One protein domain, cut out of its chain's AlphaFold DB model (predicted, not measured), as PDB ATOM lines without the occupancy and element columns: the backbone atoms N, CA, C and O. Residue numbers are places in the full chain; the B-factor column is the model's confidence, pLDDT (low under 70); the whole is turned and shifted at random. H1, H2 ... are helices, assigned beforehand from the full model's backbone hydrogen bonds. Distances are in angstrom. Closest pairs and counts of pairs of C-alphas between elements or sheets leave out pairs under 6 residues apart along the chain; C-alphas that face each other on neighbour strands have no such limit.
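This is residues 250 to 377 of the 946 residues of the protein "Exocyst complex component 3" of Trichinella murrelli (UniProt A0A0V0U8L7). A helical hairpin, H2 and H3, makes the core; H1 crosses H3 on one side, H4 packs along H2 on the other, and H5 follows. The printed part has 128 residues, five named helices and no named strand: all helix. It is compact, radius of gyration of the C-alphas 15.1 A, spanning 46 by 28 by 24 A.

H1, residues 250 to 267, touches H3, residues 312 to 333, with 257 to 265 alone, at a steep tilt of 46 degrees, closest C-alphas 262 and 323, 5.8 A. H2, residues 279 to 302, 31.9 A long, forms a hairpin with H3 at a shallow tilt of 11 degrees. In H4, residues 338 to 352, 9 of 11 O i to N i+4 pairs are within hydrogen-bond range; elsewhere, every pair.

H1 begins at C-alpha (-55.023, 59.849, -47.828), and H5, residues 366 to 372, ends at C-alpha (-49.301, 34.535, -47.351).

The printed part has no cut; links H1 to H2 and H4 to H5 are long; no printed residue is under 70.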
ATOM      1  N   ARG A 250     -55.481  61.048 -48.543       90.94
ATOM      2  CA  ARG A 250     -55.023  59.849 -47.828       90.94
ATOM      3  C   ARG A 250     -54.521  58.775 -48.795       90.94
ATOM      4  O   ARG A 250     -53.464  58.204 -48.547       90.94
ATOM      5  N   THR A 251     -55.208  58.543 -49.918       90.62
ATOM      6  CA  THR A 251     -54.734  57.619 -50.968       90.62
ATOM      7  C   THR A 251     -53.416  58.119 -51.559       90.62
ATOM      8  O   THR A 251     -52.414  57.412 -51.493       90.62
ATOM      9  N   LYS A 252     -53.376  59.391 -51.984       90.62
ATOM     10  CA  LYS A 252     -52.165  60.025 -52.539       90.62
ATOM     11  C   LYS A 252     -50.980  60.003 -51.570       90.62
ATOM     12  O   LYS A 252     -49.846  59.807 -51.994       90.62
ATOM     13  N   CYS A 253     -51.221  60.143 -50.266       91.75
ATOM     14  CA  CYS A 253     -50.192  59.995 -49.237       91.75
ATOM     15  C   CYS A 253     -49.547  58.600 -49.264       91.75
ATOM     16  O   CYS A 253     -48.325  58.492 -49.159       91.75
ATOM     17  N   PHE A 254     -50.339  57.534 -49.412       92.50
ATOM     18  CA  PHE A 254     -49.808  56.173 -49.525       92.50
ATOM     19  C   PHE A 254     -49.119  55.924 -50.873       92.50
ATOM     20  O   PHE A 254     -48.113  55.217 -50.899       92.50
ATOM     21  N   ASP A 255     -49.578  56.548 -51.961       92.50
ATOM     22  CA  ASP A 255     -48.903  56.488 -53.265       92.50
ATOM     23  C   ASP A 255     -47.514  57.152 -53.202       92.50
ATOM     24  O   ASP A 255     -46.521  56.575 -53.645       92.50
ATOM     25  N   VAL A 256     -47.404  58.328 -52.567       93.31
ATOM     26  CA  VAL A 256     -46.122  59.026 -52.341       93.31
ATOM     27  C   VAL A 256     -45.178  58.201 -51.457       93.31
ATOM     28  O   VAL A 256     -43.991  58.101 -51.768       93.31
ATOM     29  N   LEU A 257     -45.686  57.561 -50.397       92.12
ATOM     30  CA  LEU A 257     -44.888  56.646 -49.569       92.12
ATOM     31  C   LEU A 257     -44.428  55.405 -50.354       92.12
ATOM     32  O   LEU A 257     -43.286  54.979 -50.198       92.12
ATOM     33  N   THR A 258     -45.270  54.861 -51.235       91.81
ATOM     34  CA  THR A 258     -44.912  53.729 -52.108       91.81
ATOM     35  C   THR A 258     -43.811  54.127 -53.094       91.81
ATOM     36  O   THR A 258     -42.824  53.409 -53.242       91.81
ATOM     37  N   ASN A 259     -43.920  55.310 -53.704       91.81
ATOM     38  CA  ASN A 259     -42.899  55.849 -54.605       91.81
ATOM     39  C   ASN A 259     -41.567  56.117 -53.885       91.81
ATOM     40  O   ASN A 259     -40.514  55.816 -54.439       91.81
ATOM     41  N   MET A 260     -41.598  56.608 -52.641       91.44
ATOM     42  CA  MET A 260     -40.404  56.771 -51.798       91.44
ATOM     43  C   MET A 260     -39.697  55.433 -51.531       91.44
ATOM     44  O   MET A 260     -38.468  55.373 -51.569       91.44
ATOM     45  N   VAL A 261     -40.452  54.353 -51.308       92.38
ATOM     46  CA  VAL A 261     -39.891  53.003 -51.152       92.38
ATOM     47  C   VAL A 261     -39.289  52.498 -52.467       92.38
ATOM     48  O   VAL A 261     -38.138  52.063 -52.466       92.38
ATOM     49  N   ASN A 262     -40.007  52.618 -53.591       90.62
ATOM     50  CA  ASN A 262     -39.509  52.205 -54.912       90.62
ATOM     51  C   ASN A 262     -38.204  52.928 -55.281       90.62
ATOM     52  O   ASN A 262     -37.214  52.275 -55.603       90.62
ATOM     53  N   GLN A 263     -38.154  54.254 -55.113       89.44
ATOM     54  CA  GLN A 263     -36.962  55.061 -55.395       89.44
ATOM     55  C   GLN A 263     -35.737  54.654 -54.560       89.44
ATOM     56  O   GLN A 263     -34.616  54.774 -55.048       89.44
ATOM     57  N   ARG A 264     -35.910  54.138 -53.330       87.88
ATOM     58  CA  ARG A 264     -34.787  53.565 -52.559       87.88
ATOM     59  C   ARG A 264     -34.320  52.229 -53.114       87.88
ATOM     60  O   ARG A 264     -33.118  52.000 -53.182       87.88
ATOM     61  N   ILE A 265     -35.241  51.333 -53.467       87.56
ATOM     62  CA  ILE A 265     -34.886  49.999 -53.972       87.56
ATOM     63  C   ILE A 265     -34.206  50.104 -55.345       87.56
ATOM     64  O   ILE A 265     -33.183  49.455 -55.564       87.56
ATOM     65  N   GLU A 266     -34.716  50.961 -56.228       85.06
ATOM     66  CA  GLU A 266     -34.104  51.277 -57.525       85.06
ATOM     67  C   GLU A 266     -32.775  52.030 -57.353       85.06
ATOM     68  O   GLU A 266     -31.757  51.618 -57.903       85.06
ATOM     69  N   GLY A 267     -32.744  53.078 -56.519       82.69
ATOM     70  CA  GLY A 267     -31.551  53.904 -56.282       82.69
ATOM     71  C   GLY A 267     -30.380  53.187 -55.596       82.69
ATOM     72  O   GLY A 267     -29.263  53.698 -55.609       82.69
ATOM     73  N   ASN A 268     -30.608  52.000 -55.028       83.88
ATOM     74  CA  ASN A 268     -29.554  51.132 -54.501       83.88
ATOM     75  C   ASN A 268     -28.809  50.345 -55.600       83.88
ATOM     76  O   ASN A 268     -27.775  49.740 -55.308       83.88
ATOM     77  N   GLN A 269     -29.283  50.323 -56.851       78.69
ATOM     78  CA  GLN A 269     -28.546  49.703 -57.956       78.69
ATOM     79  C   GLN A 269     -27.459  50.656 -58.465       78.69
ATOM     80  O   GLN A 269     -27.670  51.457 -59.369       78.69
ATOM     81  N   LEU A 270     -26.282  50.568 -57.843       73.81
ATOM     82  CA  LEU A 270     -25.108  51.385 -58.172       73.81
ATOM     83  C   LEU A 270     -24.202  50.753 -59.244       73.81
ATOM     84  O   LEU A 270     -23.335  51.428 -59.794       73.81
ATOM     85  N   GLU A 271     -24.366  49.455 -59.502       77.38
ATOM     86  CA  GLU A 271     -23.499  48.645 -60.359       77.38
ATOM     87  C   GLU A 271     -24.346  47.722 -61.242       77.38
ATOM     88  O   GLU A 271     -25.284  47.088 -60.760       77.38
ATOM     89  N   ASP A 272     -23.960  47.606 -62.513       75.00
ATOM     90  CA  ASP A 272     -24.535  46.675 -63.488       75.00
ATOM     91  C   ASP A 272     -23.530  45.565 -63.840       75.00
ATOM     92  O   ASP A 272     -22.327  45.696 -63.587       75.00
ATOM     93  N   ARG A 273     -23.989  44.508 -64.530       77.12
ATOM     94  CA  ARG A 273     -23.159  43.367 -64.984       77.12
ATOM     95  C   ARG A 273     -21.894  43.776 -65.763       77.12
ATOM     96  O   ARG A 273     -20.899  43.061 -65.734       77.12
ATOM     97  N   ILE A 274     -21.911  44.930 -66.441       76.75
ATOM     98  CA  ILE A 274     -20.758  45.481 -67.182       76.75
ATOM     99  C   ILE A 274     -19.672  46.024 -66.233       76.75
ATOM    100  O   ILE A 274     -18.487  45.963 -66.555       76.75
ATOM    101  N   LEU A 275     -20.067  46.565 -65.077       77.62
ATOM    102  CA  LEU A 275     -19.173  47.211 -64.112       77.62
ATOM    103  C   LEU A 275     -18.568  46.210 -63.123       77.62
ATOM    104  O   LEU A 275     -17.393  46.333 -62.777       77.62
ATOM    105  N   HIS A 276     -19.347  45.221 -62.670       78.44
ATOM    106  CA  HIS A 276     -18.874  44.227 -61.708       78.44
ATOM    107  C   HIS A 276     -19.515  42.849 -61.920       78.44
ATOM    108  O   HIS A 276     -20.732  42.719 -62.043       78.44
ATOM    109  N   LYS A 277     -18.699  41.786 -61.879       76.12
ATOM    110  CA  LYS A 277     -19.162  40.396 -62.067       76.12
ATOM    111  C   LYS A 277     -20.145  39.933 -60.980       76.12
ATOM    112  O   LYS A 277     -20.970  39.062 -61.215       76.12
ATOM    113  N   GLU A 278     -20.062  40.526 -59.791       82.00
ATOM    114  CA  GLU A 278     -20.898  40.199 -58.624       82.00
ATOM    115  C   GLU A 278     -21.880  41.332 -58.274       82.00
ATOM    116  O   GLU A 278     -22.226  41.519 -57.106       82.00
ATOM    117  N   TRP A 279     -22.290  42.127 -59.271       88.88
ATOM    118  CA  TRP A 279     -23.219  43.252 -59.092       88.88
ATOM    119  C   TRP A 279     -24.487  42.840 -58.319       88.88
ATOM    120  O   TRP A 279     -24.889  43.533 -57.385       88.88
ATOM    121  N   LEU A 280     -25.062  41.670 -58.634       87.00
ATOM    122  CA  LEU A 280     -26.300  41.188 -58.023       87.00
ATOM    123  C   LEU A 280     -26.129  40.879 -56.528       87.00
ATOM    124  O   LEU A 280     -26.931  41.347 -55.726       87.00
ATOM    125  N   ALA A 281     -25.071  40.168 -56.120       86.00
ATOM    126  CA  ALA A 281     -24.775  39.939 -54.701       86.00
ATOM    127  C   ALA A 281     -24.611  41.254 -53.920       86.00
ATOM    128  O   ALA A 281     -25.171  41.403 -52.832       86.00
ATOM    129  N   ARG A 282     -23.882  42.225 -54.486       86.12
ATOM    130  CA  ARG A 282     -23.640  43.538 -53.860       86.12
ATOM    131  C   ARG A 282     -24.932  44.349 -53.733       86.12
ATOM    132  O   ARG A 282     -25.199  44.907 -52.671       86.12
ATOM    133  N   TYR A 283     -25.762  44.348 -54.774       88.94
ATOM    134  CA  TYR A 283     -27.082  44.979 -54.785       88.94
ATOM    135  C   TYR A 283     -28.032  44.369 -53.741       88.94
ATOM    136  O   TYR A 283     -28.623  45.084 -52.928       88.94
ATOM    137  N   LEU A 284     -28.133  43.039 -53.715       88.00
ATOM    138  CA  LEU A 284     -28.977  42.292 -52.783       88.00
ATOM    139  C   LEU A 284     -28.543  42.473 -51.315       88.00
ATOM    140  O   LEU A 284     -29.393  42.558 -50.422       88.00
ATOM    141  N   GLU A 285     -27.241  42.584 -51.055       88.25
ATOM    142  CA  GLU A 285     -26.705  42.888 -49.724       88.25
ATOM    143  C   GLU A 285     -26.984  44.345 -49.307       88.25
ATOM    144  O   GLU A 285     -27.402  44.599 -48.173       88.25
ATOM    145  N   LEU A 286     -26.862  45.306 -50.231       88.94
ATOM    146  CA  LEU A 286     -27.201  46.707 -49.966       88.94
ATOM    147  C   LEU A 286     -28.700  46.892 -49.670       88.94
ATOM    148  O   LEU A 286     -29.054  47.641 -48.753       88.94
ATOM    149  N   ILE A 287     -29.583  46.159 -50.366       90.38
ATOM    150  CA  ILE A 287     -31.013  46.070 -50.019       90.38
ATOM    151  C   ILE A 287     -31.177  45.504 -48.606       90.38
ATOM    152  O   ILE A 287     -31.894  46.099 -47.799       90.38
ATOM    153  N   ARG A 288     -30.517  44.381 -48.280       89.50
ATOM    154  CA  ARG A 288     -30.624  43.730 -46.962       89.50
ATOM    155  C   ARG A 288     -30.293  44.700 -45.828       89.50
ATOM    156  O   ARG A 288     -31.068  44.812 -44.878       89.50
ATOM    157  N   MET A 289     -29.186  45.433 -45.945       87.81
ATOM    158  CA  MET A 289     -28.780  46.430 -44.952       87.81
ATOM    159  C   MET A 289     -29.760  47.611 -44.877       87.81
ATOM    160  O   MET A 289     -30.238  47.949 -43.789       87.81
ATOM    161  N   THR A 290     -30.098  48.205 -46.026       88.25
ATOM    162  CA  THR A 290     -30.941  49.411 -46.109       88.25
ATOM    163  C   THR A 290     -32.347  49.157 -45.565       88.25
ATOM    164  O   THR A 290     -32.819  49.904 -44.709       88.25
ATOM    165  N   VAL A 291     -32.997  48.061 -45.968       90.50
ATOM    166  CA  VAL A 291     -34.371  47.725 -45.551       90.50
ATOM    167  C   VAL A 291     -34.458  47.479 -44.043       90.50
ATOM    168  O   VAL A 291     -35.376  47.977 -43.390       90.50
ATOM    169  N   VAL A 292     -33.488  46.778 -43.445       89.69
ATOM    170  CA  VAL A 292     -33.461  46.550 -41.986       89.69
ATOM    171  C   VAL A 292     -33.258  47.861 -41.216       89.69
ATOM    172  O   VAL A 292     -33.850  48.048 -40.148       89.69
ATOM    173  N   GLN A 293     -32.451  48.789 -41.741       88.31
ATOM    174  CA  GLN A 293     -32.239  50.105 -41.134       88.31
ATOM    175  C   GLN A 293     -33.460  51.027 -41.297       88.31
ATOM    176  O   GLN A 293     -33.812  51.751 -40.363       88.31
ATOM    177  N   ASP A 294     -34.122  50.999 -42.452       89.88
ATOM    178  CA  ASP A 294     -35.333  51.769 -42.739       89.88
ATOM    179  C   ASP A 294     -36.512  51.284 -41.882       89.88
ATOM    180  O   ASP A 294     -37.090  52.080 -41.143       89.88
ATOM    181  N   LEU A 295     -36.806  49.979 -41.859       90.31
ATOM    182  CA  LEU A 295     -37.889  49.412 -41.039       90.31
ATOM    183  C   LEU A 295     -37.676  49.637 -39.534       90.31
ATOM    184  O   LEU A 295     -38.642  49.855 -38.798       90.31
ATOM    185  N   ARG A 296     -36.420  49.653 -39.060       88.50
ATOM    186  CA  ARG A 296     -36.097  50.026 -37.673       88.50
ATOM    187  C   ARG A 296     -36.519  51.466 -37.370       88.50
ATOM    188  O   ARG A 296     -37.119  51.697 -36.325       88.50
ATOM    189  N   VAL A 297     -36.258  52.401 -38.289       89.00
ATOM    190  CA  VAL A 297     -36.666  53.813 -38.169       89.00
ATOM    191  C   VAL A 297     -38.180  53.982 -38.280       89.00
ATOM    192  O   VAL A 297     -38.756  54.749 -37.508       89.00
ATOM    193  N   VAL A 298     -38.851  53.231 -39.164       90.06
ATOM    194  CA  VAL A 298     -40.324  53.217 -39.231       90.06
ATOM    195  C   VAL A 298     -40.902  52.830 -37.870       90.06
ATOM    196  O   VAL A 298     -41.723  53.562 -37.316       90.06
ATOM    197  N   LYS A 299     -40.416  51.725 -37.292       87.44
ATOM    198  CA  LYS A 299     -40.902  51.195 -36.016       87.44
ATOM    199  C   LYS A 299     -40.659  52.138 -34.837       87.44
ATOM    200  O   LYS A 299     -41.549  52.278 -34.001       87.44
ATOM    201  N   SER A 300     -39.478  52.758 -34.755       86.56
ATOM    202  CA  SER A 300     -39.094  53.603 -33.615       86.56
ATOM    203  C   SER A 300     -39.590  55.046 -33.708       86.56
ATOM    204  O   SER A 300     -39.868  55.643 -32.674       86.56
ATOM    205  N   GLY A 301     -39.674  55.616 -34.915       83.88
ATOM    206  CA  GLY A 301     -39.920  57.048 -35.107       83.88
ATOM    207  C   GLY A 301     -41.098  57.409 -36.018       83.88
ATOM    208  O   GLY A 301     -41.717  58.446 -35.794       83.88
ATOM    209  N   CYS A 302     -41.483  56.568 -36.987       86.75
ATOM    210  CA  CYS A 302     -42.688  56.845 -37.786       86.75
ATOM    211  C   CYS A 302     -43.964  56.468 -37.024       86.75
ATOM    212  O   CYS A 302     -44.907  57.249 -37.021       86.75
ATOM    213  N   THR A 303     -43.991  55.328 -36.324       87.75
ATOM    214  CA  THR A 303     -45.149  54.885 -35.520       87.75
ATOM    215  C   THR A 303     -45.782  55.981 -34.636       87.75
ATOM    216  O   THR A 303     -47.000  56.117 -34.699       87.75
ATOM    217  N   PRO A 304     -45.039  56.801 -33.856       86.81
ATOM    218  CA  PRO A 304     -45.637  57.888 -33.068       86.81
ATOM    219  C   PRO A 304     -46.096  59.115 -33.882       86.81
ATOM    220  O   PRO A 304     -46.818  59.951 -33.343       86.81
ATOM    221  N   CYS A 305     -45.686  59.258 -35.148       86.38
ATOM    222  CA  CYS A 305     -46.051  60.399 -35.998       86.38
ATOM    223  C   CYS A 305     -47.366  60.193 -36.773       86.38
ATOM    224  O   CYS A 305     -47.999  61.170 -37.170       86.38
ATOM    225  N   PHE A 306     -47.763  58.942 -37.019       89.25
ATOM    226  CA  PHE A 306     -48.953  58.596 -37.804       89.25
ATOM    227  C   PHE A 306     -50.152  58.230 -36.907       89.25
ATOM    228  O   PHE A 306     -49.958  57.747 -35.790       89.25
ATOM    229  N   PRO A 307     -51.403  58.405 -37.381       88.44
ATOM    230  CA  PRO A 307     -52.585  57.913 -36.672       88.44
ATOM    231  C   PRO A 307     -52.533  56.385 -36.465       88.44
ATOM    232  O   PRO A 307     -52.135  55.675 -37.392       88.44
ATOM    233  N   PRO A 308     -52.989  55.839 -35.318       85.94
ATOM    234  CA  PRO A 308     -52.983  54.391 -35.076       85.94
ATOM    235  C   PRO A 308     -53.734  53.578 -36.143       85.94
ATOM    236  O   PRO A 308     -53.273  52.511 -36.539       85.94
ATOM    237  N   GLU A 309     -54.837  54.124 -36.664       86.44
ATOM    238  CA  GLU A 309     -55.676  53.527 -37.718       86.44
ATOM    239  C   GLU A 309     -54.931  53.269 -39.039       86.44
ATOM    240  O   GLU A 309     -55.374  52.469 -39.860       86.44
ATOM    241  N   TYR A 310     -53.794  53.934 -39.272       86.88
ATOM    242  CA  TYR A 310     -53.028  53.774 -40.509       86.88
ATOM    243  C   TYR A 310     -52.212  52.475 -40.549       86.88
ATOM    244  O   TYR A 310     -51.779  52.089 -41.638       86.88
ATOM    245  N   HIS A 311     -51.955  51.842 -39.393       87.88
ATOM    246  CA  HIS A 311     -51.079  50.667 -39.256       87.88
ATOM    247  C   HIS A 311     -49.752  50.826 -40.029       87.88
ATOM    248  O   HIS A 311     -49.327  49.957 -40.792       87.88
ATOM    249  N   ILE A 312     -49.109  51.994 -39.869       89.50
ATOM    250  CA  ILE A 312     -48.048  52.466 -40.774       89.50
ATOM    251  C   ILE A 312     -46.859  51.503 -40.887       89.50
ATOM    252  O   ILE A 312     -46.306  51.354 -41.972       89.50
ATOM    253  N   PHE A 313     -46.486  50.820 -39.800       89.69
ATOM    254  CA  PHE A 313     -45.383  49.860 -39.805       89.69
ATOM    255  C   PHE A 313     -45.673  48.667 -40.725       89.69
ATOM    256  O   PHE A 313     -44.879  48.389 -41.621       89.69
ATOM    257  N   ASP A 314     -46.833  48.028 -40.563       89.25
ATOM    258  CA  ASP A 314     -47.242  46.868 -41.363       89.25
ATOM    259  C   ASP A 314     -47.457  47.256 -42.833       89.25
ATOM    260  O   ASP A 314     -47.095  46.519 -43.752       89.25
ATOM    261  N   ARG A 315     -47.990  48.460 -43.073       90.06
ATOM    262  CA  ARG A 315     -48.244  48.959 -44.427       90.06
ATOM    263  C   ARG A 315     -46.958  49.321 -45.171       90.06
ATOM    264  O   ARG A 315     -46.825  48.969 -46.339       90.06
ATOM    265  N   VAL A 316     -45.990  49.959 -44.506       90.19
ATOM    266  CA  VAL A 316     -44.665  50.238 -45.088       90.19
ATOM    267  C   VAL A 316     -43.862  48.946 -45.265       90.19
ATOM    268  O   VAL A 316     -43.215  48.778 -46.296       90.19
ATOM    269  N   LEU A 317     -43.962  47.984 -44.341       91.00
ATOM    270  CA  LEU A 317     -43.409  46.636 -44.519       91.00
ATOM    271  C   LEU A 317     -43.950  45.967 -45.795       91.00
ATOM    272  O   LEU A 317     -43.168  45.439 -46.586       91.00
ATOM    273  N   PHE A 318     -45.262  46.044 -46.037       90.56
ATOM    274  CA  PHE A 318     -45.878  45.524 -47.259       90.56
ATOM    275  C   PHE A 318     -45.453  46.295 -48.524       90.56
ATOM    276  O   PHE A 318     -45.258  45.679 -49.573       90.56
ATOM    277  N   MET A 319     -45.239  47.615 -48.440       92.38
ATOM    278  CA  MET A 319     -44.670  48.407 -49.543       92.38
ATOM    279  C   MET A 319     -43.250  47.933 -49.893       92.38
ATOM    280  O   MET A 319     -42.983  47.652 -51.059       92.38
ATOM    281  N   TYR A 320     -42.362  47.761 -48.901       91.62
ATOM    282  CA  TYR A 320     -41.010  47.221 -49.123       91.62
ATOM    283  C   TYR A 320     -41.054  45.808 -49.709       91.62
ATOM    284  O   TYR A 320     -40.372  45.534 -50.693       91.62
ATOM    285  N   HIS A 321     -41.882  44.919 -49.153       91.25
ATOM    286  CA  HIS A 321     -42.057  43.562 -49.667       91.25
ATOM    287  C   HIS A 321     -42.518  43.548 -51.135       91.25
ATOM    288  O   HIS A 321     -41.940  42.837 -51.955       91.25
ATOM    289  N   THR A 322     -43.506  44.378 -51.482       91.75
ATOM    290  CA  THR A 322     -44.052  44.490 -52.845       91.75
ATOM    291  C   THR A 322     -43.033  45.075 -53.825       91.75
ATOM    292  O   THR A 322     -42.876  44.560 -54.931       91.75
ATOM    293  N   SER A 323     -42.310  46.121 -53.416       90.69
ATOM    294  CA  SER A 323     -41.263  46.768 -54.217       90.69
ATOM    295  C   SER A 323     -40.123  45.796 -54.542       90.69
ATOM    296  O   SER A 323     -39.787  45.587 -55.709       90.69
ATOM    297  N   ILE A 324     -39.621  45.089 -53.522       91.88
ATOM    298  CA  ILE A 324     -38.616  44.027 -53.676       91.88
ATOM    299  C   ILE A 324     -39.163  42.896 -54.560       91.88
ATOM    300  O   ILE A 324     -38.479  42.468 -55.483       91.88
ATOM    301  N   SER A 325     -40.399  42.433 -54.338       91.50
ATOM    302  CA  SER A 325     -41.035  41.390 -55.159       91.50
ATOM    303  C   SER A 325     -41.095  41.765 -56.644       91.50
ATOM    304  O   SER A 325     -40.781  40.935 -57.497       91.50
ATOM    305  N   ASN A 326     -41.459  43.009 -56.966       90.75
ATOM    306  CA  ASN A 326     -41.494  43.494 -58.345       90.75
ATOM    307  C   ASN A 326     -40.088  43.544 -58.954       90.75
ATOM    308  O   ASN A 326     -39.876  42.968 -60.019       90.75
ATOM    309  N   ARG A 327     -39.109  44.123 -58.247       89.69
ATOM    310  CA  ARG A 327     -37.736  44.236 -58.756       89.69
ATOM    311  C   ARG A 327     -37.051  42.877 -58.932       89.69
ATOM    312  O   ARG A 327     -36.377  42.650 -59.932       89.69
ATOM    313  N   LEU A 328     -37.274  41.932 -58.016       90.25
ATOM    314  CA  LEU A 328     -36.798  40.554 -58.175       90.25
ATOM    315  C   LEU A 328     -37.492  39.826 -59.331       90.25
ATOM    316  O   LEU A 328     -36.878  38.958 -59.943       90.25
ATOM    317  N   ARG A 329     -38.753  40.155 -59.645       89.94
ATOM    318  CA  ARG A 329     -39.475  39.576 -60.789       89.94
ATOM    319  C   ARG A 329     -38.924  40.073 -62.124       89.94
ATOM    320  O   ARG A 329     -38.875  39.290 -63.063       89.94
ATOM    321  N   GLU A 330     -38.490  41.329 -62.190       88.88
ATOM    322  CA  GLU A 330     -37.767  41.882 -63.344       88.88
ATOM    323  C   GLU A 330     -36.419  41.171 -63.525       88.88
ATOM    324  O   GLU A 330     -36.179  40.582 -64.573       88.88
ATOM    325  N   ILE A 331     -35.600  41.099 -62.469       88.44
ATOM    326  CA  ILE A 331     -34.301  40.396 -62.489       88.44
ATOM    327  C   ILE A 331     -34.467  38.906 -62.850       88.44
ATOM    328  O   ILE A 331     -33.646  38.345 -63.571       88.44
ATOM    329  N   ALA A 332     -35.537  38.251 -62.388       88.62
ATOM    330  CA  ALA A 332     -35.845  36.857 -62.716       88.62
ATOM    331  C   ALA A 332     -36.353  36.640 -64.156       88.62
ATOM    332  O   ALA A 332     -36.326  35.503 -64.629       88.62
ATOM    333  N   ALA A 333     -36.834  37.685 -64.838       88.06
ATOM    334  CA  ALA A 333     -37.246  37.613 -66.241       88.06
ATOM    335  C   ALA A 333     -36.048  37.701 -67.207       88.06
ATOM    336  O   ALA A 333     -36.126  37.193 -68.328       88.06
ATOM    337  N   ASP A 334     -34.941  38.302 -66.766       86.62
ATOM    338  CA  ASP A 334     -33.714  38.447 -67.547       86.62
ATOM    339  C   ASP A 334     -32.912  37.132 -67.689       86.62
ATOM    340  O   ASP A 334     -33.152  36.094 -67.058       86.62
ATOM    341  N   SER A 335     -31.909  37.149 -68.571       81.25
ATOM    342  CA  SER A 335     -30.971  36.039 -68.745       81.25
ATOM    343  C   SER A 335     -29.889  36.034 -67.662       81.25
ATOM    344  O   SER A 335     -28.790  36.560 -67.846       81.25
ATOM    345  N   LEU A 336     -30.208  35.413 -66.524       86.81
ATOM    346  CA  LEU A 336     -29.281  35.216 -65.405       86.81
ATOM    347  C   LEU A 336     -28.214  34.146 -65.696       86.81
ATOM    348  O   LEU A 336     -28.512  33.082 -66.247       86.81
ATOM    349  N   GLU A 337     -26.978  34.426 -65.286       87.62
ATOM    350  CA  GLU A 337     -25.852  33.486 -65.275       87.62
ATOM    351  C   GLU A 337     -25.934  32.513 -64.082       87.62
ATOM    352  O   GLU A 337     -26.627  32.769 -63.097       87.62
ATOM    353  N   LYS A 338     -25.175  31.406 -64.117       85.81
ATOM    354  CA  LYS A 338     -25.170  30.384 -63.047       85.81
ATOM    355  C   LYS A 338     -24.928  30.972 -61.652       85.81
ATOM    356  O   LYS A 338     -25.642  30.638 -60.710       85.81
ATOM    357  N   ASN A 339     -23.957  31.877 -61.529       86.56
ATOM    358  CA  ASN A 339     -23.620  32.520 -60.255       86.56
ATOM    359  C   ASN A 339     -24.726  33.473 -59.779       86.56
ATOM    360  O   ASN A 339     -25.021  33.522 -58.589       86.56
ATOM    361  N   GLU A 340     -25.367  34.196 -60.697       88.75
ATOM    362  CA  GLU A 340     -26.473  35.105 -60.380       88.75
ATOM    363  C   GLU A 340     -27.729  34.326 -59.949       88.75
ATOM    364  O   GLU A 340     -28.411  34.731 -59.008       88.75
ATOM    365  N   LEU A 341     -27.995  33.165 -60.567       88.06
ATOM    366  CA  LEU A 341     -29.044  32.233 -60.135       88.06
ATOM    367  C   LEU A 341     -28.804  31.743 -58.700       88.06
ATOM    368  O   LEU A 341     -29.729  31.788 -57.889       88.06
ATOM    369  N   ILE A 342     -27.572  31.334 -58.361       86.88
ATOM    370  CA  ILE A 342     -27.209  30.926 -56.990       86.88
ATOM    371  C   ILE A 342     -27.442  32.082 -56.006       86.88
ATOM    372  O   ILE A 342     -28.101  31.893 -54.983       86.88
ATOM    373  N   GLN A 343     -26.950  33.284 -56.329       88.19
ATOM    374  CA  GLN A 343     -27.091  34.481 -55.491       88.19
ATOM    375  C   GLN A 343     -28.565  34.828 -55.233       88.19
ATOM    376  O   GLN A 343     -28.959  35.018 -54.082       88.19
ATOM    377  N   LEU A 344     -29.395  34.844 -56.283       89.69
ATOM    378  CA  LEU A 344     -30.829  35.117 -56.181       89.69
ATOM    379  C   LEU A 344     -31.555  34.057 -55.338       89.69
ATOM    380  O   LEU A 344     -32.287  34.401 -54.410       89.69
ATOM    381  N   LEU A 345     -31.342  32.770 -55.631       87.50
ATOM    382  CA  LEU A 345     -32.017  31.661 -54.948       87.50
ATOM    383  C   LEU A 345     -31.615  31.554 -53.470       87.50
ATOM    384  O   LEU A 345     -32.475  31.315 -52.620       87.50
ATOM    385  N   SER A 346     -30.339  31.784 -53.150       86.81
ATOM    386  CA  SER A 346     -29.857  31.831 -51.767       86.81
ATOM    387  C   SER A 346     -30.459  33.020 -51.005       86.81
ATOM    388  O   SER A 346     -30.981  32.862 -49.897       86.81
ATOM    389  N   TRP A 347     -30.505  34.208 -51.620       89.31
ATOM    390  CA  TRP A 347     -31.034  35.413 -50.974       89.31
ATOM    391  C   TRP A 347     -32.527  35.323 -50.629       89.31
ATOM    392  O   TRP A 347     -32.941  35.820 -49.580       89.31
ATOM    393  N   LEU A 348     -33.335  34.613 -51.429       86.25
ATOM    394  CA  LEU A 348     -34.742  34.331 -51.096       86.25
ATOM    395  C   LEU A 348     -34.904  33.612 -49.741       86.25
ATOM    396  O   LEU A 348     -35.929  33.789 -49.079       86.25
ATOM    397  N   ARG A 349     -33.902  32.834 -49.299       80.75
ATOM    398  CA  ARG A 349     -33.868  32.213 -47.960       80.75
ATOM    399  C   ARG A 349     -33.387  33.186 -46.883       80.75
ATOM    400  O   ARG A 349     -33.926  33.183 -45.779       80.75
ATOM    401  N   ILE A 350     -32.411  34.039 -47.200       84.31
ATOM    402  CA  ILE A 350     -31.898  35.076 -46.285       84.31
ATOM    403  C   ILE A 350     -33.003  36.088 -45.929       84.31
ATOM    404  O   ILE A 350     -33.085  36.527 -44.781       84.31
ATOM    405  N   TYR A 351     -33.902  36.396 -46.869       86.31
ATOM    406  CA  TYR A 351     -35.024  37.326 -46.691       86.31
ATOM    407  C   TYR A 351     -35.923  37.008 -45.480       86.31
ATOM    408  O   TYR A 351     -36.229  37.893 -44.675       86.31
ATOM    409  N   SER A 352     -36.327  35.741 -45.321       80.56
ATOM    410  CA  SER A 352     -37.120  35.269 -44.172       80.56
ATOM    411  C   SER A 352     -36.261  34.876 -42.960       80.56
ATOM    412  O   SER A 352     -36.793  34.589 -41.885       80.56
ATOM    413  N   GLY A 353     -34.936  34.879 -43.120       81.56
ATOM    414  CA  GLY A 353     -33.956  34.567 -42.090       81.56
ATOM    415  C   GLY A 353     -33.771  35.670 -41.043       81.56
ATOM    416  O   GLY A 353     -34.300  36.781 -41.136       81.56
ATOM    417  N   LYS A 354     -32.963  35.355 -40.023       76.69
ATOM    418  CA  LYS A 354     -32.642  36.261 -38.903       76.69
ATOM    419  C   LYS A 354     -31.847  37.498 -39.331       76.69
ATOM    420  O   LYS A 354     -31.853  38.496 -38.616       76.69
ATOM    421  N   ASP A 355     -31.200  37.430 -40.491       76.06
ATOM    422  CA  ASP A 355     -30.321  38.472 -41.021       76.06
ATOM    423  C   ASP A 355     -31.071  39.548 -41.824       76.06
ATOM    424  O   ASP A 355     -30.466  40.545 -42.223       76.06
ATOM    425  N   MET A 356     -32.384  39.383 -42.038       83.94
ATOM    426  CA  MET A 356     -33.246  40.410 -42.630       83.94
ATOM    427  C   MET A 356     -34.569  40.584 -41.862       83.94
ATOM    428  O   MET A 356     -34.562  41.197 -40.793       83.94
ATOM    429  N   LEU A 357     -35.713  40.095 -42.363       82.88
ATOM    430  CA  LEU A 357     -37.013  40.361 -41.726       82.88
ATOM    431  C   LEU A 357     -37.205  39.614 -40.400       82.88
ATOM    432  O   LEU A 357     -37.868  40.133 -39.503       82.88
ATOM    433  N   GLY A 358     -36.580  38.444 -40.235       77.31
ATOM    434  CA  GLY A 358     -36.567  37.689 -38.978       77.31
ATOM    435  C   GLY A 358     -35.659  38.288 -37.892       77.31
ATOM    436  O   GLY A 358     -35.449  37.661 -36.853       77.31
ATOM    437  N   HIS A 359     -35.083  39.475 -38.113       79.06
ATOM    438  CA  HIS A 359     -34.214  40.141 -37.148       79.06
ATOM    439  C   HIS A 359     -34.995  40.591 -35.899       79.06
ATOM    440  O   HIS A 359     -35.972  41.337 -35.985       79.06
ATOM    441  N   VAL A 360     -34.504  40.220 -34.710       78.50
ATOM    442  CA  VAL A 360     -35.202  40.370 -33.411       78.50
ATOM    443  C   VAL A 360     -35.738  41.789 -33.155       78.50
ATOM    444  O   VAL A 360     -36.850  41.947 -32.659       78.50
ATOM    445  N   ALA A 361     -34.996  42.835 -33.537       74.31
ATOM    446  CA  ALA A 361     -35.442  44.226 -33.367       74.31
ATOM    447  C   ALA A 361     -36.733  44.573 -34.145       74.31
ATOM    448  O   ALA A 361     -37.524  45.413 -33.700       74.31
ATOM    449  N   LEU A 362     -36.967  43.932 -35.295       79.25
ATOM    450  CA  LEU A 362     -38.161  44.153 -36.112       79.25
ATOM    451  C   LEU A 362     -39.376  43.435 -35.517       79.25
ATOM    452  O   LEU A 362     -40.452  44.026 -35.475       79.25
ATOM    453  N   GLY A 363     -39.197  42.238 -34.949       75.62
ATOM    454  CA  GLY A 363     -40.274  41.484 -34.292       75.62
ATOM    455  C   GLY A 363     -41.402  41.071 -35.245       75.62
ATOM    456  O   GLY A 363     -42.556  41.033 -34.834       75.62
ATOM    457  N   ILE A 364     -41.063  40.830 -36.514       80.38
ATOM    458  CA  ILE A 364     -41.986  40.425 -37.580       80.38
ATOM    459  C   ILE A 364     -42.011  38.895 -37.651       80.38
ATOM    460  O   ILE A 364     -40.956  38.259 -37.631       80.38
ATOM    461  N   ASP A 365     -43.193  38.302 -37.821       78.06
ATOM    462  CA  ASP A 365     -43.316  36.911 -38.272       78.06
ATOM    463  C   ASP A 365     -43.061  36.833 -39.789       78.06
ATOM    464  O   ASP A 365     -43.972  36.834 -40.622       78.06
ATOM    465  N   ALA A 366     -41.777  36.841 -40.150       78.94
ATOM    466  CA  ALA A 366     -41.330  36.845 -41.539       78.94
ATOM    467  C   ALA A 366     -41.713  35.561 -42.297       78.94
ATOM    468  O   ALA A 366     -41.849  35.589 -43.520       78.94
ATOM    469  N   GLN A 367     -41.900  34.442 -41.588       77.38
ATOM    470  CA  GLN A 367     -42.293  33.171 -42.195       77.38
ATOM    471  C   GLN A 367     -43.754  33.215 -42.635       77.38
ATOM    472  O   GLN A 367     -44.055  32.844 -43.770       77.38
ATOM    473  N   LYS A 368     -44.643  33.744 -41.786       81.69
ATOM    474  CA  LYS A 368     -46.046  33.946 -42.150       81.69
ATOM    475  C   LYS A 368     -46.205  34.918 -43.321       81.69
ATOM    476  O   LYS A 368     -46.914  34.597 -44.269       81.69
ATOM    477  N   LEU A 369     -45.495  36.053 -43.307       81.31
ATOM    478  CA  LEU A 369     -45.558  37.032 -44.402       81.31
ATOM    479  C   LEU A 369     -45.210  36.400 -45.761       81.31
ATOM    480  O   LEU A 369     -45.922  36.626 -46.730       81.31
ATOM    481  N   VAL A 370     -44.153  35.580 -45.822       79.81
ATOM    482  CA  VAL A 370     -43.720  34.903 -47.061       79.81
ATOM    483  C   VAL A 370     -44.644  33.741 -47.457       79.81
ATOM    484  O   VAL A 370     -44.730  33.407 -48.641       79.81
ATOM    485  N   ALA A 371     -45.350  33.129 -46.502       78.44
ATOM    486  CA  ALA A 371     -46.355  32.103 -46.780       78.44
ATOM    487  C   ALA A 371     -47.632  32.696 -47.402       78.44
ATOM    488  O   ALA A 371     -48.133  32.147 -48.385       78.44
ATOM    489  N   ASP A 372     -48.116  33.819 -46.861       80.25
ATOM    490  CA  ASP A 372     -49.301  34.535 -47.351       80.25
ATOM    491  C   ASP A 372     -48.993  35.301 -48.659       80.25
ATOM    492  O   ASP A 372     -49.796  35.313 -49.599       80.25
ATOM    493  N   HIS A 373     -47.800  35.901 -48.751       83.38
ATOM    494  CA  HIS A 373     -47.324  36.695 -49.885       83.38
ATOM    495  C   HIS A 373     -45.881  36.295 -50.273       83.38
ATOM    496  O   HIS A 373     -44.906  36.801 -49.715       83.38
ATOM    497  N   PRO A 374     -45.700  35.365 -51.228       84.81
ATOM    498  CA  PRO A 374     -44.369  34.945 -51.659       84.81
ATOM    499  C   PRO A 374     -43.714  35.988 -52.582       84.81
ATOM    500  O   PRO A 374     -44.322  36.434 -53.555       84.81
ATOM    501  N   LEU A 375     -42.436  36.311 -52.326       86.06
ATOM    502  CA  LEU A 375     -41.645  37.276 -53.113       86.06
ATOM    503  C   LEU A 375     -41.651  36.991 -54.620       86.06
ATOM    504  O   LEU A 375     -41.801  37.907 -55.425       86.06
ATOM    505  N   LEU A 376     -41.479  35.723 -54.996       87.50
ATOM    506  CA  LEU A 376     -41.590  35.248 -56.369       87.50
ATOM    507  C   LEU A 376     -42.665  34.156 -56.439       87.50
ATOM    508  O   LEU A 376     -42.764  33.336 -55.519       87.50
ATOM    509  N   PRO A 377     -43.458  34.087 -57.526       87.44
ATOM    510  CA  PRO A 377     -44.379  32.979 -57.740       87.44
ATOM    511  C   PRO A 377     -43.634  31.642 -57.713       87.44
ATOM    512  O   PRO A 377     -42.565  31.514 -58.309       87.44
TER     513      PRO A 377